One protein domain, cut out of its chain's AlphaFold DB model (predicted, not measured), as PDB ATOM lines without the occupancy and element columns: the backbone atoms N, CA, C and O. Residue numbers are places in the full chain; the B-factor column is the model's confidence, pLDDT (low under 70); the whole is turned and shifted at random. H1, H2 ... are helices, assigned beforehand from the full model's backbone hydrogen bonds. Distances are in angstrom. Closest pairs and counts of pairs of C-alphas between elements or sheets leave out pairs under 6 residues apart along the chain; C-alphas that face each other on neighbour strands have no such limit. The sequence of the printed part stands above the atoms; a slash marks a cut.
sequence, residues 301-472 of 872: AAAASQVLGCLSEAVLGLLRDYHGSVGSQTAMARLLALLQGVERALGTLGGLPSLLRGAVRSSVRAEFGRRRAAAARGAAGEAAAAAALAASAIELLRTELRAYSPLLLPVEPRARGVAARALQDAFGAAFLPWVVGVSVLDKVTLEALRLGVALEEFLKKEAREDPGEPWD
ATOM      1  N   ALA A 301     -77.258  26.027  20.069       69.75
ATOM      2  CA  ALA A 301     -76.852  26.354  18.701       69.75
ATOM      3  C   ALA A 301     -75.549  27.174  18.679       69.75
ATOM      4  O   ALA A 301     -74.710  26.983  17.795       69.75
ATOM      5  N   ALA A 302     -75.337  28.027  19.689       76.56
ATOM      6  CA  ALA A 302     -74.082  28.750  19.878       76.56
ATOM      7  C   ALA A 302     -72.916  27.791  20.181       76.56
ATOM      8  O   ALA A 302     -71.860  27.907  19.561       76.56
ATOM      9  N   ALA A 303     -73.115  26.793  21.051       76.44
ATOM     10  CA  ALA A 303     -72.115  25.757  21.318       76.44
ATOM     11  C   ALA A 303     -71.789  24.913  20.067       76.44
ATOM     12  O   ALA A 303     -70.621  24.652  19.782       76.44
ATOM     13  N   ALA A 304     -72.797  24.532  19.274       76.69
ATOM     14  CA  ALA A 304     -72.588  23.816  18.012       76.69
ATOM     15  C   ALA A 304     -71.786  24.658  16.998       76.69
ATOM     16  O   ALA A 304     -70.853  24.153  16.373       76.69
ATOM     17  N   SER A 305     -72.090  25.957  16.898       84.19
ATOM     18  CA  SER A 305     -71.337  26.918  16.084       84.19
ATOM     19  C   SER A 305     -69.878  27.062  16.549       84.19
ATOM     20  O   SER A 305     -68.967  27.034  15.725       84.19
ATOM     21  N   GLN A 306     -69.615  27.102  17.861       86.00
ATOM     22  CA  GLN A 306     -68.246  27.115  18.400       86.00
ATOM     23  C   GLN A 306     -67.452  25.854  18.021       86.00
ATOM     24  O   GLN A 306     -66.307  25.966  17.584       86.00
ATOM     25  N   VAL A 307     -68.051  24.661  18.125       83.44
ATOM     26  CA  VAL A 307     -67.398  23.397  17.725       83.44
ATOM     27  C   VAL A 307     -67.086  23.380  16.225       83.44
ATOM     28  O   VAL A 307     -65.993  22.971  15.831       83.44
ATOM     29  N   LEU A 308     -68.002  23.870  15.384       86.81
ATOM     30  CA  LEU A 308     -67.758  24.027  13.948       86.81
ATOM     31  C   LEU A 308     -66.678  25.077  13.643       86.81
ATOM     32  O   LEU A 308     -65.869  24.858  12.748       86.81
ATOM     33  N   GLY A 309     -66.604  26.173  14.403       87.62
ATOM     34  CA  GLY A 309     -65.520  27.157  14.300       87.62
ATOM     35  C   GLY A 309     -64.150  26.550  14.621       87.62
ATOM     36  O   GLY A 309     -63.198  26.734  13.863       87.62
ATOM     37  N   CYS A 310     -64.063  25.738  15.681       90.12
ATOM     38  CA  CYS A 310     -62.865  24.953  15.991       90.12
ATOM     39  C   CYS A 310     -62.511  23.974  14.860       90.12
ATOM     40  O   CYS A 310     -61.338  23.846  14.510       90.12
ATOM     41  N   LEU A 311     -63.508  23.304  14.266       89.00
ATOM     42  CA  LEU A 311     -63.311  22.404  13.125       89.00
ATOM     43  C   LEU A 311     -62.792  23.152  11.888       89.00
ATOM     44  O   LEU A 311     -61.863  22.667  11.246       89.00
ATOM     45  N   SER A 312     -63.330  24.339  11.590       92.50
ATOM     46  CA  SER A 312     -62.851  25.196  10.498       92.50
ATOM     47  C   SER A 312     -61.389  25.597  10.702       92.50
ATOM     48  O   SER A 312     -60.557  25.296   9.847       92.50
ATOM     49  N   GLU A 313     -61.025  26.165  11.860       92.19
ATOM     50  CA  GLU A 313     -59.630  26.544  12.140       92.19
ATOM     51  C   GLU A 313     -58.676  25.340  12.160       92.19
ATOM     52  O   GLU A 313     -57.531  25.467  11.728       92.19
ATOM     53  N   ALA A 314     -59.121  24.155  12.589       91.19
ATOM     54  CA  ALA A 314     -58.286  22.955  12.559       91.19
ATOM     55  C   ALA A 314     -58.061  22.420  11.130       91.19
ATOM     56  O   ALA A 314     -56.936  22.049  10.787       91.19
ATOM     57  N   VAL A 315     -59.090  22.433  10.273       93.31
ATOM     58  CA  VAL A 315     -58.958  22.097   8.842       93.31
ATOM     59  C   VAL A 315     -58.095  23.140   8.123       93.31
ATOM     60  O   VAL A 315     -57.173  22.779   7.390       93.31
ATOM     61  N   LEU A 316     -58.316  24.433   8.384       92.56
ATOM     62  CA  LEU A 316     -57.473  25.525   7.890       92.56
ATOM     63  C   LEU A 316     -56.029  25.406   8.386       92.56
ATOM     64  O   LEU A 316     -55.112  25.719   7.635       92.56
ATOM     65  N   GLY A 317     -55.804  24.917   9.607       92.19
ATOM     66  CA  GLY A 317     -54.478  24.632  10.153       92.19
ATOM     67  C   GLY A 317     -53.693  23.626   9.308       92.19
ATOM     68  O   GLY A 317     -52.528  23.872   9.009       92.19
ATOM     69  N   LEU A 318     -54.341  22.551   8.844       91.81
ATOM     70  CA  LEU A 318     -53.734  21.608   7.896       91.81
ATOM     71  C   LEU A 318     -53.491  22.270   6.532       91.81
ATOM     72  O   LEU A 318     -52.394  22.174   5.981       91.81
ATOM     73  N   LEU A 319     -54.483  23.001   6.012       93.12
ATOM     74  CA  LEU A 319     -54.392  23.695   4.722       93.12
ATOM     75  C   LEU A 319     -53.365  24.845   4.715       93.12
ATOM     76  O   LEU A 319     -52.865  25.208   3.655       93.12
ATOM     77  N   ARG A 320     -52.976  25.408   5.865       94.06
ATOM     78  CA  ARG A 320     -51.899  26.413   5.959       94.06
ATOM     79  C   ARG A 320     -50.506  25.841   5.640       94.06
ATOM     80  O   ARG A 320     -49.591  26.636   5.442       94.06
ATOM     81  N   ASP A 321     -50.345  24.517   5.541       93.50
ATOM     82  CA  ASP A 321     -49.114  23.849   5.083       93.50
ATOM     83  C   ASP A 321     -49.392  22.553   4.289       93.50
ATOM     84  O   ASP A 321     -48.719  21.539   4.469       93.50
ATOM     85  N   TYR A 322     -50.400  22.554   3.403       93.56
ATOM     86  CA  TYR A 322     -50.803  21.340   2.670       93.56
ATOM     87  C   TYR A 322     -49.673  20.665   1.877       93.56
ATOM     88  O   TYR A 322     -49.704  19.451   1.712       93.56
ATOM     89  N   HIS A 323     -48.660  21.412   1.424       92.12
ATOM     90  CA  HIS A 323     -47.500  20.843   0.732       92.12
ATOM     91  C   HIS A 323     -46.695  19.862   1.601       92.12
ATOM     92  O   HIS A 323     -46.056  18.967   1.055       92.12
ATOM     93  N   GLY A 324     -46.701  20.041   2.929       87.19
ATOM     94  CA  GLY A 324     -46.008  19.171   3.883       87.19
ATOM     95  C   GLY A 324     -46.941  18.308   4.737       87.19
ATOM     96  O   GLY A 324     -46.556  17.210   5.131       87.19
ATOM     97  N   SER A 325     -48.160  18.780   5.024       83.62
ATOM     98  CA  SER A 325     -49.117  18.109   5.916       83.62
ATOM     99  C   SER A 325     -50.104  17.180   5.197       83.62
ATOM    100  O   SER A 325     -50.625  16.254   5.815       83.62
ATOM    101  N   VAL A 326     -50.372  17.401   3.903       83.19
ATOM    102  CA  VAL A 326     -51.385  16.660   3.136       83.19
ATOM    103  C   VAL A 326     -50.699  15.813   2.065       83.19
ATOM    104  O   VAL A 326     -50.444  16.261   0.953       83.19
ATOM    105  N   GLY A 327     -50.437  14.544   2.385       71.06
ATOM    106  CA  GLY A 327     -49.690  13.624   1.514       71.06
ATOM    107  C   GLY A 327     -50.379  13.195   0.207       71.06
ATOM    108  O   GLY A 327     -49.812  12.392  -0.528       71.06
ATOM    109  N   SER A 328     -51.593  13.672  -0.097       84.81
ATOM    110  CA  SER A 328     -52.330  13.292  -1.313       84.81
ATOM    111  C   SER A 328     -53.310  14.366  -1.795       84.81
ATOM    112  O   SER A 328     -54.049  14.963  -1.010       84.81
ATOM    113  N   GLN A 329     -53.417  14.518  -3.119       87.62
ATOM    114  CA  GLN A 329     -54.440  15.333  -3.789       87.62
ATOM    115  C   GLN A 329     -55.874  14.928  -3.396       87.62
ATOM    116  O   GLN A 329     -56.752  15.784  -3.295       87.62
ATOM    117  N   THR A 330     -56.127  13.641  -3.125       88.75
ATOM    118  CA  THR A 330     -57.461  13.172  -2.712       88.75
ATOM    119  C   THR A 330     -57.796  13.591  -1.282       88.75
ATOM    120  O   THR A 330     -58.934  13.966  -1.007       88.75
ATOM    121  N   ALA A 331     -56.813  13.605  -0.378       87.88
ATOM    122  CA  ALA A 331     -56.979  14.142   0.973       87.88
ATOM    123  C   ALA A 331     -57.196  15.667   0.943       87.88
ATOM    124  O   ALA A 331     -58.085  16.167   1.629       87.88
ATOM    125  N   MET A 332     -56.474  16.392   0.079       92.56
ATOM    126  CA  MET A 332     -56.701  17.823  -0.168       92.56
ATOM    127  C   MET A 332     -58.142  18.102  -0.621       92.56
ATOM    128  O   MET A 332     -58.835  18.912  -0.007       92.56
ATOM    129  N   ALA A 333     -58.627  17.403  -1.652       92.25
ATOM    130  CA  ALA A 333     -59.989  17.582  -2.161       92.25
ATOM    131  C   ALA A 333     -61.058  17.336  -1.076       92.25
ATOM    132  O   ALA A 333     -62.026  18.091  -0.968       92.25
ATOM    133  N   ARG A 334     -60.853  16.324  -0.224       92.50
ATOM    134  CA  ARG A 334     -61.732  16.014   0.912       92.50
ATOM    135  C   ARG A 334     -61.700  17.076   2.009       92.50
ATOM    136  O   ARG A 334     -62.759  17.445   2.510       92.50
ATOM    137  N   LEU A 335     -60.521  17.600   2.354       93.44
ATOM    138  CA  LEU A 335     -60.374  18.694   3.323       93.44
ATOM    139  C   LEU A 335     -61.060  19.977   2.834       93.44
ATOM    140  O   LEU A 335     -61.773  20.612   3.608       93.44
ATOM    141  N   LEU A 336     -60.919  20.319   1.549       93.94
ATOM    142  CA  LEU A 336     -61.629  21.448   0.935       93.94
ATOM    143  C   LEU A 336     -63.152  21.243   0.959       93.94
ATOM    144  O   LEU A 336     -63.891  22.160   1.317       93.94
ATOM    145  N   ALA A 337     -63.626  20.035   0.642       92.88
ATOM    146  CA  ALA A 337     -65.049  19.707   0.668       92.88
ATOM    147  C   ALA A 337     -65.639  19.717   2.092       92.88
ATOM    148  O   ALA A 337     -66.779  20.148   2.272       92.88
ATOM    149  N   LEU A 338     -64.876  19.275   3.101       94.06
ATOM    150  CA  LEU A 338     -65.244  19.385   4.515       94.06
ATOM    151  C   LEU A 338     -65.299  20.855   4.951       94.06
ATOM    152  O   LEU A 338     -66.309  21.270   5.512       94.06
ATOM    153  N   LEU A 339     -64.270  21.653   4.642       94.31
ATOM    154  CA  LEU A 339     -64.222  23.078   4.980       94.31
ATOM    155  C   LEU A 339     -65.402  23.844   4.368       94.31
ATOM    156  O   LEU A 339     -66.113  24.545   5.081       94.31
ATOM    157  N   GLN A 340     -65.679  23.649   3.075       93.38
ATOM    158  CA  GLN A 340     -66.850  24.239   2.417       93.38
ATOM    159  C   GLN A 340     -68.165  23.803   3.085       93.38
ATOM    160  O   GLN A 340     -69.117  24.581   3.166       93.38
ATOM    161  N   GLY A 341     -68.227  22.569   3.592       90.94
ATOM    162  CA  GLY A 341     -69.353  22.090   4.383       90.94
ATOM    163  C   GLY A 341     -69.505  22.818   5.722       90.94
ATOM    164  O   GLY A 341     -70.620  23.195   6.082       90.94
ATOM    165  N   VAL A 342     -68.401  23.038   6.437       91.94
ATOM    166  CA  VAL A 342     -68.372  23.717   7.742       91.94
ATOM    167  C   VAL A 342     -68.743  25.194   7.596       91.94
ATOM    168  O   VAL A 342     -69.673  25.649   8.256       91.94
ATOM    169  N   GLU A 343     -68.124  25.915   6.657       92.06
ATOM    170  CA  GLU A 343     -68.437  27.326   6.378       92.06
ATOM    171  C   GLU A 343     -69.898  27.529   5.933       92.06
ATOM    172  O   GLU A 343     -70.514  28.555   6.221       92.06
ATOM    173  N   ARG A 344     -70.502  26.534   5.268       93.12
ATOM    174  CA  ARG A 344     -71.939  26.531   4.943       93.12
ATOM    175  C   ARG A 344     -72.809  26.425   6.192       93.12
ATOM    176  O   ARG A 344     -73.780  27.167   6.297       93.12
ATOM    177  N   ALA A 345     -72.490  25.520   7.116       88.81
ATOM    178  CA  ALA A 345     -73.244  25.359   8.360       88.81
ATOM    179  C   ALA A 345     -73.086  26.575   9.299       88.81
ATOM    180  O   ALA A 345     -74.034  26.948   9.989       88.81
ATOM    181  N   LEU A 346     -71.926  27.241   9.267       88.44
ATOM    182  CA  LEU A 346     -71.664  28.499   9.977       88.44
ATOM    183  C   LEU A 346     -72.318  29.733   9.323       88.44
ATOM    184  O   LEU A 346     -72.544  30.732  10.000       88.44
ATOM    185  N   GLY A 347     -72.643  29.678   8.026       87.31
ATOM    186  CA  GLY A 347     -73.150  30.821   7.252       87.31
ATOM    187  C   GLY A 347     -72.055  31.756   6.713       87.31
ATOM    188  O   GLY A 347     -72.354  32.813   6.163       87.31
ATOM    189  N   THR A 348     -70.785  31.365   6.829       89.25
ATOM    190  CA  THR A 348     -69.588  32.167   6.527       89.25
ATOM    191  C   THR A 348     -68.980  31.902   5.143       89.25
ATOM    192  O   THR A 348     -67.936  32.463   4.817       89.25
ATOM    193  N   LEU A 349     -69.658  31.134   4.274       85.19
ATOM    194  CA  LEU A 349     -69.231  30.796   2.898       85.19
ATOM    195  C   LEU A 349     -68.643  31.958   2.079       85.19
ATOM    196  O   LEU A 349     -67.710  31.737   1.311       85.19
ATOM    197  N   GLY A 350     -69.151  33.186   2.227       83.38
ATOM    198  CA  GLY A 350     -68.620  34.361   1.521       83.38
ATOM    199  C   GLY A 350     -67.171  34.725   1.895       83.38
ATOM    200  O   GLY A 350     -66.472  35.350   1.100       83.38
ATOM    201  N   GLY A 351     -66.704  34.310   3.077       88.69
ATOM    202  CA  GLY A 351     -65.326  34.467   3.550       88.69
ATOM    203  C   GLY A 351     -64.386  33.317   3.168       88.69
ATOM    204  O   GLY A 351     -63.170  33.493   3.198       88.69
ATOM    205  N   LEU A 352     -64.909  32.161   2.745       90.62
ATOM    206  CA  LEU A 352     -64.092  30.996   2.379       90.62
ATOM    207  C   LEU A 352     -62.988  31.307   1.340       90.62
ATOM    208  O   LEU A 352     -61.855  30.867   1.552       90.62
ATOM    209  N   PRO A 353     -63.222  32.106   0.275       92.06
ATOM    210  CA  PRO A 353     -62.165  32.440  -0.680       92.06
ATOM    211  C   PRO A 353     -60.999  33.208  -0.029       92.06
ATOM    212  O   PRO A 353     -59.836  32.899  -0.275       92.06
ATOM    213  N   SER A 354     -61.261  34.166   0.874       91.00
ATOM    214  CA  SER A 354     -60.179  34.919   1.535       91.00
ATOM    215  C   SER A 354     -59.366  34.056   2.506       91.00
ATOM    216  O   SER A 354     -58.139  34.194   2.546       91.00
ATOM    217  N   LEU A 355     -60.016  33.124   3.210       92.12
ATOM    218  CA  LEU A 355     -59.360  32.130   4.063       92.12
ATOM    219  C   LEU A 355     -58.451  31.201   3.242       92.12
ATOM    220  O   LEU A 355     -57.284  31.011   3.596       92.12
ATOM    221  N   LEU A 356     -58.932  30.702   2.096       93.56
ATOM    222  CA  LEU A 356     -58.138  29.868   1.186       93.56
ATOM    223  C   LEU A 356     -56.953  30.628   0.577       93.56
ATOM    224  O   LEU A 356     -55.851  30.083   0.532       93.56
ATOM    225  N   ARG A 357     -57.107  31.907   0.198       93.44
ATOM    226  CA  ARG A 357     -55.965  32.742  -0.234       93.44
ATOM    227  C   ARG A 357     -54.898  32.873   0.856       93.44
ATOM    228  O   ARG A 357     -53.707  32.879   0.543       93.44
ATOM    229  N   GLY A 358     -55.304  32.956   2.125       93.62
ATOM    230  CA  GLY A 358     -54.392  32.921   3.272       93.62
ATOM    231  C   GLY A 358     -53.669  31.577   3.411       93.62
ATOM    232  O   GLY A 358     -52.446  31.552   3.558       93.62
ATOM    233  N   ALA A 359     -54.402  30.467   3.297       93.81
ATOM    234  CA  ALA A 359     -53.857  29.113   3.372       93.81
ATOM    235  C   ALA A 359     -52.838  28.822   2.253       93.81
ATOM    236  O   ALA A 359     -51.723  28.392   2.545       93.81
ATOM    237  N   VAL A 360     -53.156  29.158   0.996       94.56
ATOM    238  CA  VAL A 360     -52.244  29.032  -0.161       94.56
ATOM    239  C   VAL A 360     -50.965  29.847   0.050       94.56
ATOM    240  O   VAL A 360     -49.865  29.316  -0.094       94.56
ATOM    241  N   ARG A 361     -51.086  31.117   0.468       95.12
ATOM    242  CA  ARG A 361     -49.926  31.978   0.774       95.12
ATOM    243  C   ARG A 361     -49.034  31.384   1.864       95.12
ATOM    244  O   ARG A 361     -47.815  31.456   1.743       95.12
ATOM    245  N   SER A 362     -49.626  30.811   2.911       95.81
ATOM    246  CA  SER A 362     -48.897  30.143   3.995       95.81
ATOM    247  C   SER A 362     -48.176  28.886   3.496       95.81
ATOM    248  O   SER A 362     -46.965  28.761   3.667       95.81
ATOM    249  N   SER A 363     -48.896  28.007   2.795       96.00
ATOM    250  CA  SER A 363     -48.414  26.701   2.337       96.00
ATOM    251  C   SER A 363     -47.267  26.821   1.329       96.00
ATOM    252  O   SER A 363     -46.227  26.182   1.486       96.00
ATOM    253  N   VAL A 364     -47.394  27.716   0.340       95.88
ATOM    254  CA  VAL A 364     -46.329  27.990  -0.641       95.88
ATOM    255  C   VAL A 364     -45.076  28.560   0.039       95.88
ATOM    256  O   VAL A 364     -43.960  28.171  -0.305       95.88
ATOM    257  N   ARG A 365     -45.230  29.446   1.035       96.31
ATOM    258  CA  ARG A 365     -44.096  30.028   1.779       96.31
ATOM    259  C   ARG A 365     -43.406  29.005   2.687       96.31
ATOM    260  O   ARG A 365     -42.177  29.006   2.751       96.31
ATOM    261  N   ALA A 366     -44.161  28.125   3.345       95.38
ATOM    262  CA  ALA A 366     -43.621  27.048   4.177       95.38
ATOM    263  C   ALA A 366     -42.804  26.045   3.342       95.38
ATOM    264  O   ALA A 366     -41.654  25.744   3.674       95.38
ATOM    265  N   GLU A 367     -43.349  25.606   2.206       95.00
ATOM    266  CA  GLU A 367     -42.671  24.685   1.290       95.00
ATOM    267  C   GLU A 367     -41.443  25.314   0.625       95.00
ATOM    268  O   GLU A 367     -40.378  24.694   0.572       95.00
ATOM    269  N   PHE A 368     -41.536  26.577   0.199       96.81
ATOM    270  CA  PHE A 368     -40.373  27.321  -0.278       96.81
ATOM    271  C   PHE A 368     -39.278  27.423   0.798       96.81
ATOM    272  O   PHE A 368     -38.098  27.220   0.503       96.81
ATOM    273  N   GLY A 369     -39.654  27.662   2.060       95.75
ATOM    274  CA  GLY A 369     -38.733  27.662   3.199       95.75
ATOM    275  C   GLY A 369     -38.010  26.323   3.386       95.75
ATOM    276  O   GLY A 369     -36.786  26.303   3.539       95.75
ATOM    277  N   ARG A 370     -38.735  25.196   3.292       95.00
ATOM    278  CA  ARG A 370     -38.147  23.843   3.324       95.00
ATOM    279  C   ARG A 370     -37.172  23.613   2.169       95.00
ATOM    280  O   ARG A 370     -36.053  23.156   2.406       95.00
ATOM    281  N   ARG A 371     -37.552  23.976   0.939       94.50
ATOM    282  CA  ARG A 371     -36.697  23.839  -0.258       94.50
ATOM    283  C   ARG A 371     -35.438  24.694  -0.169       94.50
ATOM    284  O   ARG A 371     -34.350  24.190  -0.432       94.50
ATOM    285  N   ARG A 372     -35.545  25.933   0.319       93.75
ATOM    286  CA  ARG A 372     -34.397  26.804   0.617       93.75
ATOM    287  C   ARG A 372     -33.451  26.185   1.648       93.75
ATOM    288  O   ARG A 372     -32.242  26.186   1.435       93.75
ATOM    289  N   ALA A 373     -33.979  25.611   2.730       92.75
ATOM    290  CA  ALA A 373     -33.171  24.920   3.737       92.75
ATOM    291  C   ALA A 373     -32.553  23.599   3.229       92.75
ATOM    292  O   ALA A 373     -31.544  23.142   3.766       92.75
ATOM    293  N   ALA A 374     -33.132  22.959   2.209       90.81
ATOM    294  CA  ALA A 374     -32.524  21.819   1.521       90.81
ATOM    295  C   ALA A 374     -31.401  22.267   0.567       90.81
ATOM    296  O   ALA A 374     -30.285  21.759   0.673       90.81
ATOM    297  N   ALA A 375     -31.655  23.268  -0.284       90.31
ATOM    298  CA  ALA A 375     -30.672  23.834  -1.210       90.31
ATOM    299  C   ALA A 375     -29.414  24.341  -0.482       90.31
ATOM    300  O   ALA A 375     -28.299  24.013  -0.877       90.31
ATOM    301  N   ALA A 376     -29.584  25.045   0.643       88.31
ATOM    302  CA  ALA A 376     -28.474  25.532   1.465       88.31
ATOM    303  C   ALA A 376     -27.623  24.417   2.112       88.31
ATOM    304  O   ALA A 376     -26.469  24.659   2.446       88.31
ATOM    305  N   ARG A 377     -28.169  23.204   2.301       87.56
ATOM    306  CA  ARG A 377     -27.434  22.054   2.868       87.56
ATOM    307  C   ARG A 377     -26.733  21.195   1.816       87.56
ATOM    308  O   ARG A 377     -25.771  20.517   2.156       87.56
ATOM    309  N   GLY A 378     -27.235  21.176   0.581       78.56
ATOM    310  CA  GLY A 378     -26.699  20.344  -0.505       78.56
ATOM    311  C   GLY A 378     -25.705  21.048  -1.435       78.56
ATOM    312  O   GLY A 378     -25.068  20.385  -2.248       78.56
ATOM    313  N   ALA A 379     -25.587  22.374  -1.357       84.38
ATOM    314  CA  ALA A 379     -24.781  23.163  -2.282       84.38
ATOM    315  C   ALA A 379     -23.315  23.319  -1.843       84.38
ATOM    316  O   ALA A 379     -23.024  23.577  -0.678       84.38
ATOM    317  N   ALA A 380     -22.397  23.274  -2.812       79.94
ATOM    318  CA  ALA A 380     -20.965  23.513  -2.601       79.94
ATOM    319  C   ALA A 380     -20.581  25.007  -2.462       79.94
ATOM    320  O   ALA A 380     -19.407  25.327  -2.296       79.94
ATOM    321  N   GLY A 381     -21.547  25.928  -2.557       86.81
ATOM    322  CA  GLY A 381     -21.341  27.375  -2.470       86.81
ATOM    323  C   GLY A 381     -22.619  28.163  -2.770       86.81
ATOM    324  O   GLY A 381     -23.625  27.587  -3.187       86.81
ATOM    325  N   GLU A 382     -22.585  29.484  -2.579       87.12
ATOM    326  CA  GLU A 382     -23.775  30.346  -2.672       87.12
ATOM    327  C   GLU A 382     -24.430  30.343  -4.062       87.12
ATOM    328  O   GLU A 382     -25.648  30.214  -4.158       87.12
ATOM    329  N   ALA A 383     -23.642  30.387  -5.143       86.81
ATOM    330  CA  ALA A 383     -24.167  30.317  -6.511       86.81
ATOM    331  C   ALA A 383     -24.870  28.977  -6.804       86.81
ATOM    332  O   ALA A 383     -25.950  28.951  -7.392       86.81
ATOM    333  N   ALA A 384     -24.311  27.859  -6.325       86.88
ATOM    334  CA  ALA A 384     -24.937  26.542  -6.449       86.88
ATOM    335  C   ALA A 384     -26.226  26.443  -5.609       86.88
ATOM    336  O   ALA A 384     -27.206  25.839  -6.048       86.88
ATOM    337  N   ALA A 385     -26.259  27.079  -4.432       91.25
ATOM    338  CA  ALA A 385     -27.464  27.176  -3.612       91.25
ATOM    339  C   ALA A 385     -28.549  28.014  -4.306       91.25
ATOM    340  O   ALA A 385     -29.718  27.632  -4.279       91.25
ATOM    341  N   ALA A 386     -28.171  29.113  -4.967       91.88
ATOM    342  CA  ALA A 386     -29.073  29.963  -5.739       91.88
ATOM    343  C   ALA A 386     -29.647  29.237  -6.973       91.88
ATOM    344  O   ALA A 386     -30.858  29.299  -7.198       91.88
ATOM    345  N   ALA A 387     -28.824  28.483  -7.714       88.88
ATOM    346  CA  ALA A 387     -29.273  27.652  -8.837       88.88
ATOM    347  C   ALA A 387     -30.263  26.567  -8.385       88.88
ATOM    348  O   ALA A 387     -31.377  26.475  -8.908       88.88
ATOM    349  N   ALA A 388     -29.900  25.798  -7.351       90.62
ATOM    350  CA  ALA A 388     -30.767  24.774  -6.775       90.62
ATOM    351  C   ALA A 388     -32.080  25.368  -6.231       90.62
ATOM    352  O   ALA A 388     -33.151  24.789  -6.423       90.62
ATOM    353  N   LEU A 389     -32.024  26.550  -5.604       94.94
ATOM    354  CA  LEU A 389     -33.202  27.265  -5.124       94.94
ATOM    355  C   LEU A 389     -34.132  27.661  -6.277       94.94
ATOM    356  O   LEU A 389     -35.322  27.356  -6.210       94.94
ATOM    357  N   ALA A 390     -33.605  28.276  -7.340       92.81
ATOM    358  CA  ALA A 390     -34.384  28.698  -8.504       92.81
ATOM    359  C   ALA A 390     -35.042  27.508  -9.226       92.81
ATOM    360  O   ALA A 390     -36.249  27.533  -9.477       92.81
ATOM    361  N   ALA A 391     -34.299  26.418  -9.456       91.62
ATOM    362  CA  ALA A 391     -34.855  25.175  -9.995       91.62
ATOM    363  C   ALA A 391     -35.968  24.603  -9.093       91.62
ATOM    364  O   ALA A 391     -37.060  24.278  -9.564       91.62
ATOM    365  N   SER A 392     -35.736  24.547  -7.775       92.62
ATOM    366  CA  SER A 392     -36.719  24.027  -6.813       92.62
ATOM    367  C   SER A 392     -37.989  24.884  -6.709       92.62
ATOM    368  O   SER A 392     -39.059  24.344  -6.416       92.62
ATOM    369  N   ALA A 393     -37.885  26.192  -6.971       95.06
ATOM    370  CA  ALA A 393     -38.998  27.137  -7.003       95.06
ATOM    371  C   ALA A 393     -39.824  27.008  -8.295       95.06
ATOM    372  O   ALA A 393     -41.053  27.006  -8.228       95.06
ATOM    373  N   ILE A 394     -39.177  26.804  -9.449       91.62
ATOM    374  CA  ILE A 394     -39.863  26.456 -10.705       91.62
ATOM    375  C   ILE A 394     -40.650  25.151 -10.534       91.62
ATOM    376  O   ILE A 394     -41.827  25.095 -10.896       91.62
ATOM    377  N   GLU A 395     -40.045  24.119  -9.938       92.62
ATOM    378  CA  GLU A 395     -40.751  22.865  -9.660       92.62
ATOM    379  C   GLU A 395     -41.863  23.027  -8.620       92.62
ATOM    380  O   GLU A 395     -42.916  22.417  -8.776       92.62
ATOM    381  N   LEU A 396     -41.694  23.881  -7.604       94.38
ATOM    382  CA  LEU A 396     -42.758  24.182  -6.638       94.38
ATOM    383  C   LEU A 396     -43.982  24.776  -7.346       94.38
ATOM    384  O   LEU A 396     -45.097  24.278  -7.182       94.38
ATOM    385  N   LEU A 397     -43.765  25.776  -8.204       94.00
ATOM    386  CA  LEU A 397     -44.831  26.388  -8.995       94.00
ATOM    387  C   LEU A 397     -45.476  25.378  -9.957       94.00
ATOM    388  O   LEU A 397     -46.698  25.333 -10.069       94.00
ATOM    389  N   ARG A 398     -44.688  24.510 -10.606       93.50
ATOM    390  CA  ARG A 398     -45.219  23.419 -11.446       93.50
ATOM    391  C   ARG A 398     -46.081  22.445 -10.646       93.50
ATOM    392  O   ARG A 398     -47.143  22.067 -11.140       93.50
ATOM    393  N   THR A 399     -45.659  22.046  -9.444       91.81
ATOM    394  CA  THR A 399     -46.456  21.159  -8.583       91.81
ATOM    395  C   THR A 399     -47.747  21.830  -8.137       91.81
ATOM    396  O   THR A 399     -48.807  21.239  -8.300       91.81
ATOM    397  N   GLU A 400     -47.697  23.086  -7.695       93.69
ATOM    398  CA  GLU A 400     -48.876  23.851  -7.276       93.69
ATOM    399  C   GLU A 400     -49.900  23.988  -8.416       93.69
ATOM    400  O   GLU A 400     -51.056  23.583  -8.274       93.69
ATOM    401  N   LEU A 401     -49.459  24.440  -9.596       91.81
ATOM    402  CA  LEU A 401     -50.333  24.669 -10.753       91.81
ATOM    403  C   LEU A 401     -50.922  23.383 -11.362       91.81
ATOM    404  O   LEU A 401     -51.956  23.458 -12.033       91.81
ATOM    405  N   ARG A 402     -50.272  22.223 -11.169       92.06
ATOM    406  CA  ARG A 402     -50.730  20.915 -11.676       92.06
ATOM    407  C   ARG A 402     -51.549  20.118 -10.659       92.06
ATOM    408  O   ARG A 402     -52.487  19.446 -11.066       92.06
ATOM    409  N   ALA A 403     -51.186  20.160  -9.376       89.44
ATOM    410  CA  ALA A 403     -51.746  19.288  -8.340       89.44
ATOM    411  C   ALA A 403     -52.838  19.953  -7.494       89.44
ATOM    412  O   ALA A 403     -53.833  19.306  -7.175       89.44
ATOM    413  N   TYR A 404     -52.656  21.221  -7.111       92.31
ATOM    414  CA  TYR A 404     -53.457  21.856  -6.056       92.31
ATOM    415  C   TYR A 404     -54.339  22.986  -6.585       92.31
ATOM    416  O   TYR A 404     -55.538  23.016  -6.307       92.31
ATOM    417  N   SER A 405     -53.801  23.850  -7.446       91.81
ATOM    418  CA  SER A 405     -54.561  24.922  -8.092       91.81
ATOM    419  C   SER A 405     -55.842  24.454  -8.818       91.81
ATOM    420  O   SER A 405     -56.845  25.159  -8.701       91.81
ATOM    421  N   PRO A 406     -55.901  23.292  -9.512       92.69
ATOM    422  CA  PRO A 406     -57.153  22.803 -10.108       92.69
ATOM    423  C   PRO A 406     -58.231  22.427  -9.079       92.69
ATOM    424  O   PRO A 406     -59.416  22.555  -9.373       92.69
ATOM    425  N   LEU A 407     -57.834  21.995  -7.875       91.88
ATOM    426  CA  LEU A 407     -58.749  21.653  -6.776       91.88
ATOM    427  C   LEU A 407     -59.296  22.907  -6.078       91.88
ATOM    428  O   LEU A 407     -60.405  22.891  -5.550       91.88
ATOM    429  N   LEU A 408     -58.517  23.992  -6.082       91.50
ATOM    430  CA  LEU A 408     -58.871  25.277  -5.476       91.50
ATOM    431  C   LEU A 408     -59.721  26.159  -6.404       91.50
ATOM    432  O   LEU A 408     -60.565  26.908  -5.914       91.50
ATOM    433  N   LEU A 409     -59.545  26.043  -7.728       89.12
ATOM    434  CA  LEU A 409     -60.227  26.853  -8.749       89.12
ATOM    435  C   LEU A 409     -61.762  26.981  -8.576       89.12
ATOM    436  O   LEU A 409     -62.265  28.086  -8.784       89.12
ATOM    437  N   PRO A 410     -62.525  25.931  -8.188       89.12
ATOM    438  CA  PRO A 410     -63.980  26.034  -8.020       89.12
ATOM    439  C   PRO A 410     -64.427  26.923  -6.851       89.12
ATOM    440  O   PRO A 410     -65.594  27.303  -6.795       89.12
ATOM    441  N   VAL A 411     -63.530  27.221  -5.904       86.56
ATOM    442  CA  VAL A 411     -63.822  27.988  -4.679       86.56
ATOM    443  C   VAL A 411     -63.063  29.319  -4.653       86.56
ATOM    444  O   VAL A 411     -63.591  30.326  -4.188       86.56
ATOM    445  N   GLU A 412     -61.841  29.344  -5.183       89.81
ATOM    446  CA  GLU A 412     -60.989  30.527  -5.301       89.81
ATOM    447  C   GLU A 412     -60.408  30.614  -6.726       89.81
ATOM    448  O   GLU A 412     -59.356  30.029  -7.009       89.81
ATOM    449  N   PRO A 413     -61.054  31.363  -7.643       87.12
ATOM    450  CA  PRO A 413     -60.597  31.496  -9.027       87.12
ATOM    451  C   PRO A 413     -59.171  32.051  -9.163       87.12
ATOM    452  O   PRO A 413     -58.476  31.734 -10.129       87.12
ATOM    453  N   ARG A 414     -58.700  32.844  -8.187       88.50
ATOM    454  CA  ARG A 414     -57.378  33.491  -8.210       88.50
ATOM    455  C   ARG A 414     -56.261  32.623  -7.633       88.50
ATOM    456  O   ARG A 414     -55.133  33.102  -7.527       88.50
ATOM    457  N   ALA A 415     -56.532  31.366  -7.260       89.88
ATOM    458  CA  ALA A 415     -55.580  30.498  -6.553       89.88
ATOM    459  C   ALA A 415     -54.193  30.439  -7.224       89.88
ATOM    460  O   ALA A 415     -53.181  30.616  -6.547       89.88
ATOM    461  N   ARG A 416     -54.152  30.312  -8.561       92.25
ATOM    462  CA  ARG A 416     -52.912  30.303  -9.367       92.25
ATOM    463  C   ARG A 416     -52.088  31.582  -9.190       92.25
ATOM    464  O   ARG A 416     -50.900  31.517  -8.883       92.25
ATOM    465  N   GLY A 417     -52.727  32.744  -9.343       92.12
ATOM    466  CA  GLY A 417     -52.074  34.048  -9.201       92.12
ATOM    467  C   GLY A 417     -51.647  34.333  -7.761       92.12
ATOM    468  O   GLY A 417     -50.566  34.863  -7.529       92.12
ATOM    469  N   VAL A 418     -52.445  33.904  -6.778       93.12
ATOM    470  CA  VAL A 418     -52.132  34.040  -5.346       93.12
ATOM    471  C   VAL A 418     -50.934  33.177  -4.944       93.12
ATOM    472  O   VAL A 418     -50.082  33.650  -4.189       93.12
ATOM    473  N   ALA A 419     -50.833  31.951  -5.464       93.44
ATOM    474  CA  ALA A 419     -49.673  31.086  -5.281       93.44
ATOM    475  C   ALA A 419     -48.415  31.660  -5.949       93.44
ATOM    476  O   ALA A 419     -47.368  31.751  -5.306       93.44
ATOM    477  N   ALA A 420     -48.530  32.110  -7.204       94.12
ATOM    478  CA  ALA A 420     -47.443  32.769  -7.921       94.12
ATOM    479  C   ALA A 420     -46.939  34.009  -7.157       94.12
ATOM    480  O   ALA A 420     -45.753  34.095  -6.851       94.12
ATOM    481  N   ARG A 421     -47.831  34.912  -6.727       92.88
ATOM    482  CA  ARG A 421     -47.472  36.094  -5.923       92.88
ATOM    483  C   ARG A 421     -46.789  35.716  -4.601       92.88
ATOM    484  O   ARG A 421     -45.784  36.320  -4.233       92.88
ATOM    485  N   ALA A 422     -47.286  34.692  -3.901       93.75
ATOM    486  CA  ALA A 422     -46.684  34.216  -2.651       93.75
ATOM    487  C   ALA A 422     -45.251  33.695  -2.843       93.75
ATOM    488  O   ALA A 422     -44.389  33.955  -1.999       93.75
ATOM    489  N   LEU A 423     -45.009  32.982  -3.950       95.31
ATOM    490  CA  LEU A 423     -43.690  32.499  -4.344       95.31
ATOM    491  C   LEU A 423     -42.781  33.645  -4.806       95.31
ATOM    492  O   LEU A 423     -41.607  33.647  -4.454       95.31
ATOM    493  N   GLN A 424     -43.314  34.632  -5.529       93.75
ATOM    494  CA  GLN A 424     -42.582  35.826  -5.958       93.75
ATOM    495  C   GLN A 424     -42.044  36.603  -4.745       93.75
ATOM    496  O   GLN A 424     -40.848  36.873  -4.674       93.75
ATOM    497  N   ASP A 425     -42.881  36.899  -3.746       92.94
ATOM    498  CA  ASP A 425     -42.424  37.579  -2.524       92.94
ATOM    499  C   ASP A 425     -41.306  36.792  -1.815       92.94
ATOM    500  O   ASP A 425     -40.288  37.354  -1.411       92.94
ATOM    501  N   ALA A 426     -41.490  35.475  -1.669       94.31
ATOM    502  CA  ALA A 426     -40.577  34.618  -0.917       94.31
ATOM    503  C   ALA A 426     -39.242  34.379  -1.642       94.31
ATOM    504  O   ALA A 426     -38.182  34.421  -1.013       94.31
ATOM    505  N   PHE A 427     -39.286  34.156  -2.958       94.44
ATOM    506  CA  PHE A 427     -38.103  33.990  -3.794       94.44
ATOM    507  C   PHE A 427     -37.356  35.311  -3.960       94.44
ATOM    508  O   PHE A 427     -36.151  35.339  -3.737       94.44
ATOM    509  N   GLY A 428     -38.052  36.415  -4.251       92.19
ATOM    510  CA  GLY A 428     -37.440  37.738  -4.390       92.19
ATOM    511  C   GLY A 428     -36.660  38.148  -3.138       92.19
ATOM    512  O   GLY A 428     -35.494  38.525  -3.235       92.19
ATOM    513  N   ALA A 429     -37.248  37.962  -1.950       92.06
ATOM    514  CA  ALA A 429     -36.591  38.245  -0.671       92.06
ATOM    515  C   ALA A 429     -35.350  37.370  -0.380       92.06
ATOM    516  O   ALA A 429     -34.519  37.748   0.444       92.06
ATOM    517  N   ALA A 430     -35.216  36.206  -1.024       92.00
ATOM    518  CA  ALA A 430     -34.065  35.313  -0.871       92.00
ATOM    519  C   ALA A 430     -33.012  35.485  -1.981       92.00
ATOM    520  O   ALA A 430     -31.820  35.360  -1.714       92.00
ATOM    521  N   PHE A 431     -33.444  35.754  -3.214       92.75
ATOM    522  CA  PHE A 431     -32.613  35.727  -4.418       92.75
ATOM    523  C   PHE A 431     -32.057  37.107  -4.789       92.75
ATOM    524  O   PHE A 431     -30.889  37.209  -5.152       92.75
ATOM    525  N   LEU A 432     -32.837  38.186  -4.650       91.56
ATOM    526  CA  LEU A 432     -32.385  39.533  -5.031       91.56
ATOM    527  C   LEU A 432     -31.153  40.024  -4.247       91.56
ATOM    528  O   LEU A 432     -30.273  40.601  -4.886       91.56
ATOM    529  N   PRO A 433     -31.014  39.777  -2.925       91.38
ATOM    530  CA  PRO A 433     -29.794  40.140  -2.201       91.38
ATOM    531  C   PRO A 433     -28.552  39.416  -2.733       91.38
ATOM    532  O   PRO A 433     -27.484  40.016  -2.801       91.38
ATOM    533  N   TRP A 434     -28.699  38.154  -3.160       91.88
ATOM    534  CA  TRP A 434     -27.617  37.391  -3.784       91.88
ATOM    535  C   TRP A 434     -27.255  37.960  -5.164       91.88
ATOM    536  O   TRP A 434     -26.081  38.208  -5.413       91.88
ATOM    537  N   VAL A 435     -28.243  38.277  -6.016       89.19
ATOM    538  CA  VAL A 435     -28.012  38.893  -7.343       89.19
ATOM    539  C   VAL A 435     -27.219  40.201  -7.241       89.19
ATOM    540  O   VAL A 435     -26.352  40.450  -8.069       89.19
ATOM    541  N   VAL A 436     -27.472  41.025  -6.217       87.38
ATOM    542  CA  VAL A 436     -26.723  42.279  -5.982       87.38
ATOM    543  C   VAL A 436     -25.266  42.025  -5.558       87.38
ATOM    544  O   VAL A 436     -24.411  42.874  -5.797       87.38
ATOM    545  N   GLY A 437     -24.968  40.871  -4.954       85.75
ATOM    546  CA  GLY A 437     -23.610  40.458  -4.586       85.75
ATOM    547  C   GLY A 437     -22.811  39.792  -5.713       85.75
ATOM    548  O   GLY A 437     -21.609  39.576  -5.552       85.75
ATOM    549  N   VAL A 438     -23.439  39.462  -6.848       87.38
ATOM    550  CA  VAL A 438     -22.752  38.841  -7.990       87.38
ATOM    551  C   VAL A 438     -21.805  39.842  -8.653       87.38
ATOM    552  O   VAL A 438     -22.216  40.919  -9.072       87.38
ATOM    553  N   SER A 439     -20.542  39.445  -8.809       81.81
ATOM    554  CA  SER A 439     -19.495  40.219  -9.497       81.81
ATOM    555  C   SER A 439     -18.774  39.446 -10.610       81.81
ATOM    556  O   SER A 439     -18.006  40.034 -11.365       81.81
ATOM    557  N   VAL A 440     -19.018  38.136 -10.734       80.44
ATOM    558  CA  VAL A 440     -18.382  37.255 -11.727       80.44
ATOM    559  C   VAL A 440     -19.443  36.362 -12.365       80.44
ATOM    560  O   VAL A 440     -20.234  35.734 -11.666       80.44
ATOM    561  N   LEU A 441     -19.446  36.287 -13.698       82.56
ATOM    562  CA  LEU A 441     -20.310  35.389 -14.467       82.56
ATOM    563  C   LEU A 441     -19.592  34.057 -14.729       82.56
ATOM    564  O   LEU A 441     -19.035  33.837 -15.802       82.56
ATOM    565  N   ASP A 442     -19.590  33.176 -13.728       82.62
ATOM    566  CA  ASP A 442     -19.211  31.773 -13.907       82.62
ATOM    567  C   ASP A 442     -20.414  30.924 -14.366       82.62
ATOM    568  O   ASP A 442     -21.569  31.358 -14.311       82.62
ATOM    569  N   LYS A 443     -20.159  29.682 -14.798       81.44
ATOM    570  CA  LYS A 443     -21.197  28.777 -15.317       81.44
ATOM    571  C   LYS A 443     -22.341  28.540 -14.319       81.44
ATOM    572  O   LYS A 443     -23.492  28.470 -14.742       81.44
ATOM    573  N   VAL A 444     -22.043  28.445 -13.019       84.56
ATOM    574  CA  VAL A 444     -23.046  28.164 -11.979       84.56
ATOM    575  C   VAL A 444     -23.885  29.407 -11.672       84.56
ATOM    576  O   VAL A 444     -25.110  29.319 -11.570       84.56
ATOM    577  N   THR A 445     -23.261  30.585 -11.589       88.75
ATOM    578  CA  THR A 445     -23.975  31.863 -11.427       88.75
ATOM    579  C   THR A 445     -24.868  32.161 -12.631       88.75
ATOM    580  O   THR A 445     -26.012  32.578 -12.456       88.75
ATOM    581  N   LEU A 446     -24.397  31.896 -13.854       83.25
ATOM    582  CA  LEU A 446     -25.197  32.027 -15.077       83.25
ATOM    583  C   LEU A 446     -26.421  31.106 -15.062       83.25
ATOM    584  O   LEU A 446     -27.518  31.551 -15.393       83.25
ATOM    585  N   GLU A 447     -26.267  29.849 -14.641       84.62
ATOM    586  CA  GLU A 447     -27.387  28.915 -14.492       84.62
ATOM    587  C   GLU A 447     -28.426  29.432 -13.480       84.62
ATOM    588  O   GLU A 447     -29.615  29.495 -13.799       84.62
ATOM    589  N   ALA A 448     -27.982  29.900 -12.309       90.12
ATOM    590  CA  ALA A 448     -28.857  30.508 -11.306       90.12
ATOM    591  C   ALA A 448     -29.618  31.734 -11.843       90.12
ATOM    592  O   ALA A 448     -30.830  31.845 -11.647       90.12
ATOM    593  N   LEU A 449     -28.931  32.635 -12.553       88.44
ATOM    594  CA  LEU A 449     -29.522  33.840 -13.141       88.44
ATOM    595  C   LEU A 449     -30.536  33.505 -14.247       88.44
ATOM    596  O   LEU A 449     -31.647  34.037 -14.220       88.44
ATOM    597  N   ARG A 450     -30.211  32.581 -15.165       81.94
ATOM    598  CA  ARG A 450     -31.137  32.103 -16.213       81.94
ATOM    599  C   ARG A 450     -32.407  31.495 -15.606       81.94
ATOM    600  O   ARG A 450     -33.509  31.814 -16.049       81.94
ATOM    601  N   LEU A 451     -32.268  30.649 -14.580       85.69
ATOM    602  CA  LEU A 451     -33.407  30.052 -13.872       85.69
ATOM    603  C   LEU A 451     -34.242  31.117 -13.142       85.69
ATOM    604  O   LEU A 451     -35.469  31.039 -13.152       85.69
ATOM    605  N   GLY A 452     -33.603  32.139 -12.564       90.00
ATOM    606  CA  GLY A 452     -34.281  33.294 -11.970       90.00
ATOM    607  C   GLY A 452     -35.122  34.083 -12.983       90.00
ATOM    608  O   GLY A 452     -36.289  34.357 -12.715       90.00
ATOM    609  N   VAL A 453     -34.569  34.388 -14.164       85.06
ATOM    610  CA  VAL A 453     -35.286  35.081 -15.256       85.06
ATOM    611  C   VAL A 453     -36.460  34.239 -15.773       85.06
ATOM    612  O   VAL A 453     -37.576  34.746 -15.884       85.06
ATOM    613  N   ALA A 454     -36.247  32.940 -16.011       84.94
ATOM    614  CA  ALA A 454     -37.304  32.025 -16.449       84.94
ATOM    615  C   ALA A 454     -38.437  31.892 -15.410       84.94
ATOM    616  O   ALA A 454     -39.613  31.795 -15.770       84.94
ATOM    617  N   LEU A 455     -38.101  31.920 -14.115       90.81
ATOM    618  CA  LEU A 455     -39.085  31.969 -13.036       90.81
ATOM    619  C   LEU A 455     -39.831  33.311 -13.012       90.81
ATOM    620  O   LEU A 455     -41.050  33.301 -12.865       90.81
ATOM    621  N   GLU A 456     -39.151  34.449 -13.196       89.44
ATOM    622  CA  GLU A 456     -39.792  35.772 -13.259       89.44
ATOM    623  C   GLU A 456     -40.818  35.849 -14.405       89.44
ATOM    624  O   GLU A 456     -41.937  36.325 -14.202       89.44
ATOM    625  N   GLU A 457     -40.483  35.340 -15.594       85.81
ATOM    626  CA  GLU A 457     -41.405  35.281 -16.735       85.81
ATOM    627  C   GLU A 457     -42.610  34.365 -16.457       85.81
ATOM    628  O   GLU A 457     -43.761  34.743 -16.701       85.81
ATOM    629  N   PHE A 458     -42.373  33.178 -15.888       88.75
ATOM    630  CA  PHE A 458     -43.451  32.242 -15.559       88.75
ATOM    631  C   PHE A 458     -44.383  32.803 -14.471       88.75
ATOM    632  O   PHE A 458     -45.606  32.699 -14.590       88.75
ATOM    633  N   LEU A 459     -43.830  33.479 -13.460       91.31
ATOM    634  CA  LEU A 459     -44.598  34.177 -12.428       91.31
ATOM    635  C   LEU A 459     -45.440  35.313 -13.023       91.31
ATOM    636  O   LEU A 459     -46.643  35.351 -12.774       91.31
ATOM    637  N   LYS A 460     -44.863  36.174 -13.876       87.62
ATOM    638  CA  LYS A 460     -45.597  37.237 -14.597       87.62
ATOM    639  C   LYS A 460     -46.763  36.684 -15.425       87.62
ATOM    640  O   LYS A 460     -47.823  37.305 -15.496       87.62
ATOM    641  N   LYS A 461     -46.594  35.508 -16.041       88.06
ATOM    642  CA  LYS A 461     -47.635  34.859 -16.855       88.06
ATOM    643  C   LYS A 461     -48.837  34.378 -16.037       88.06
ATOM    644  O   LYS A 461     -49.952  34.431 -16.563       88.06
ATOM    645  N   GLU A 462     -48.621  33.900 -14.812       88.62
ATOM    646  CA  GLU A 462     -49.659  33.317 -13.943       88.62
ATOM    647  C   GLU A 462     -50.253  34.344 -12.957       88.62
ATOM    648  O   GLU A 462     -51.448  34.305 -12.672       88.62
ATOM    649  N   ALA A 463     -49.466  35.321 -12.496       87.31
ATOM    650  CA  ALA A 463     -49.875  36.386 -11.574       87.31
ATOM    651  C   ALA A 463     -50.484  37.619 -12.280       87.31
ATOM    652  O   ALA A 463     -50.311  38.746 -11.831       87.31
ATOM    653  N   ARG A 464     -51.216  37.440 -13.389       81.44
ATOM    654  CA  ARG A 464     -51.725  38.557 -14.224       81.44
ATOM    655  C   ARG A 464     -52.590  39.577 -13.481       81.44
ATOM    656  O   ARG A 464     -52.637  40.734 -13.880       81.44
ATOM    657  N   GLU A 465     -53.310  39.134 -12.455       78.75
ATOM    658  CA  GLU A 465     -54.255  39.967 -11.700       78.75
ATOM    659  C   GLU A 465     -53.597  40.766 -10.563       78.75
ATOM    660  O   GLU A 465     -54.155  41.762 -10.114       78.75
ATOM    661  N   ASP A 466     -52.425  40.325 -10.103       80.81
ATOM    662  CA  ASP A 466     -51.592  40.977  -9.087       80.81
ATOM    663  C   ASP A 466     -50.125  40.618  -9.392       80.81
ATOM    664  O   ASP A 466     -49.580  39.688  -8.795       80.81
ATOM    665  N   PRO A 467     -49.488  41.274 -10.383       70.69
ATOM    666  CA  PRO A 467     -48.119  40.949 -10.793       70.69
ATOM    667  C   PRO A 467     -47.062  41.467  -9.804       70.69
ATOM    668  O   PRO A 467     -45.890  41.095  -9.896       70.69
ATOM    669  N   GLY A 468     -47.466  42.330  -8.864       77.50
ATOM    670  CA  GLY A 468     -46.584  42.985  -7.906       77.50
ATOM    671  C   GLY A 468     -45.449  43.794  -8.538       77.50
ATOM    672  O   GLY A 468     -45.517  44.227  -9.687       77.50
ATOM    673  N   GLU A 469     -44.394  44.007  -7.753       79.19
ATOM    674  CA  GLU A 469     -43.200  44.719  -8.207       79.19
ATOM    675  C   GLU A 469     -42.344  43.822  -9.130       79.19
ATOM    676  O   GLU A 469     -42.000  42.695  -8.741       79.19
ATOM    677  N   PRO A 470     -41.994  44.280 -10.348       78.75
ATOM    678  CA  PRO A 470     -41.092  43.550 -11.230       78.75
ATOM    679  C   PRO A 470     -39.668  43.578 -10.663       78.75
ATOM    680  O   PRO A 470     -39.183  44.612 -10.212       78.75
ATOM    681  N   TRP A 471     -38.969  42.446 -10.717       86.38
ATOM    682  CA  TRP A 471     -37.575  42.383 -10.270       86.38
ATOM    683  C   TRP A 471     -36.616  42.987 -11.292       86.38
ATOM    684  O   TRP A 471     -35.567  43.518 -10.913       86.38
ATOM    685  N   ASP A 472     -36.992  42.864 -12.569       83.94
ATOM    686  CA  ASP A 472     -36.203  43.224 -13.743       83.94
ATOM    687  C   ASP A 472     -34.800  42.600 -13.696       83.94
ATOM    688  O   ASP A 472     -33.765  43.269 -13.782       83.94
TER     689      ASP A 472
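Overview. This is residues 301 to 472 of the 872 residues of the protein "MHD2 domain-containing protein" of Auxenochlorella protothecoides (UniProt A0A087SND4). A long rod of helices is built round H4, the longest, in its middle; H1 and H3 pack side by side where H4 begins, while further along H5 and H6 pack on H4, and H7 packs on H5 and H6. These six form an up-and-down bundle, each running against the one before; short H2 packs on H4. The printed part has 172 residues with seven named helices, H1 to H7, and no named strand: all helix. It is only just compact, close to loose, with a radius of gyration of the C-alphas of 18.3 A, spanning 67 by 32 by 24 A.

Along the chain. H4, residues 349 to 378, spans 43.9 A from C-alpha 349 at (-69.231, 30.796, 2.898) to C-alpha 378 at (-26.699, 20.344, -0.505). H5, residues 382 to 408, spans 35.6 A, with a kink of 38 degrees near residue 402; H6, residues 415 to 437, spans 33.5 A, with one of 39 degrees near residue 428. H7 is residues 443 to 462, H1 301 to 319, H2 322 to 325 and H3 329 to 346.

Arrangement. The hub H4 touches five helices. H4 and H5 form a hairpin at a shallow tilt of 28 degrees, closest at C-alphas 375 and 385, 5.2 A apart. With residues 357 to 368 alone H4 touches H6, C-alphas 361 and 422 being closest at 5.2 A. H5 touches H7, closest at C-alphas 387 and 448, 3.8 A. H1 touches H3, closest at C-alphas 312 and 339, 6.1 A. H2 touches H4, closest at C-alphas 322 and 363, 5.9 A. H4 and H7 are apart. Every O i to N i+4 pair is within hydrogen-bond range in H1, H3 and H7; H4 has 23 of 26, H5 20 of 23, H6 17 of 19, and H2 is too short for such a pair.

Size, cuts and confidence. The C-alphas farthest apart, of Ala 301 and Val 440, are 66.8 A apart. The printed part has no cut and no long link. Mean pLDDT of the printed part is 89.3, with residue 301 under 70.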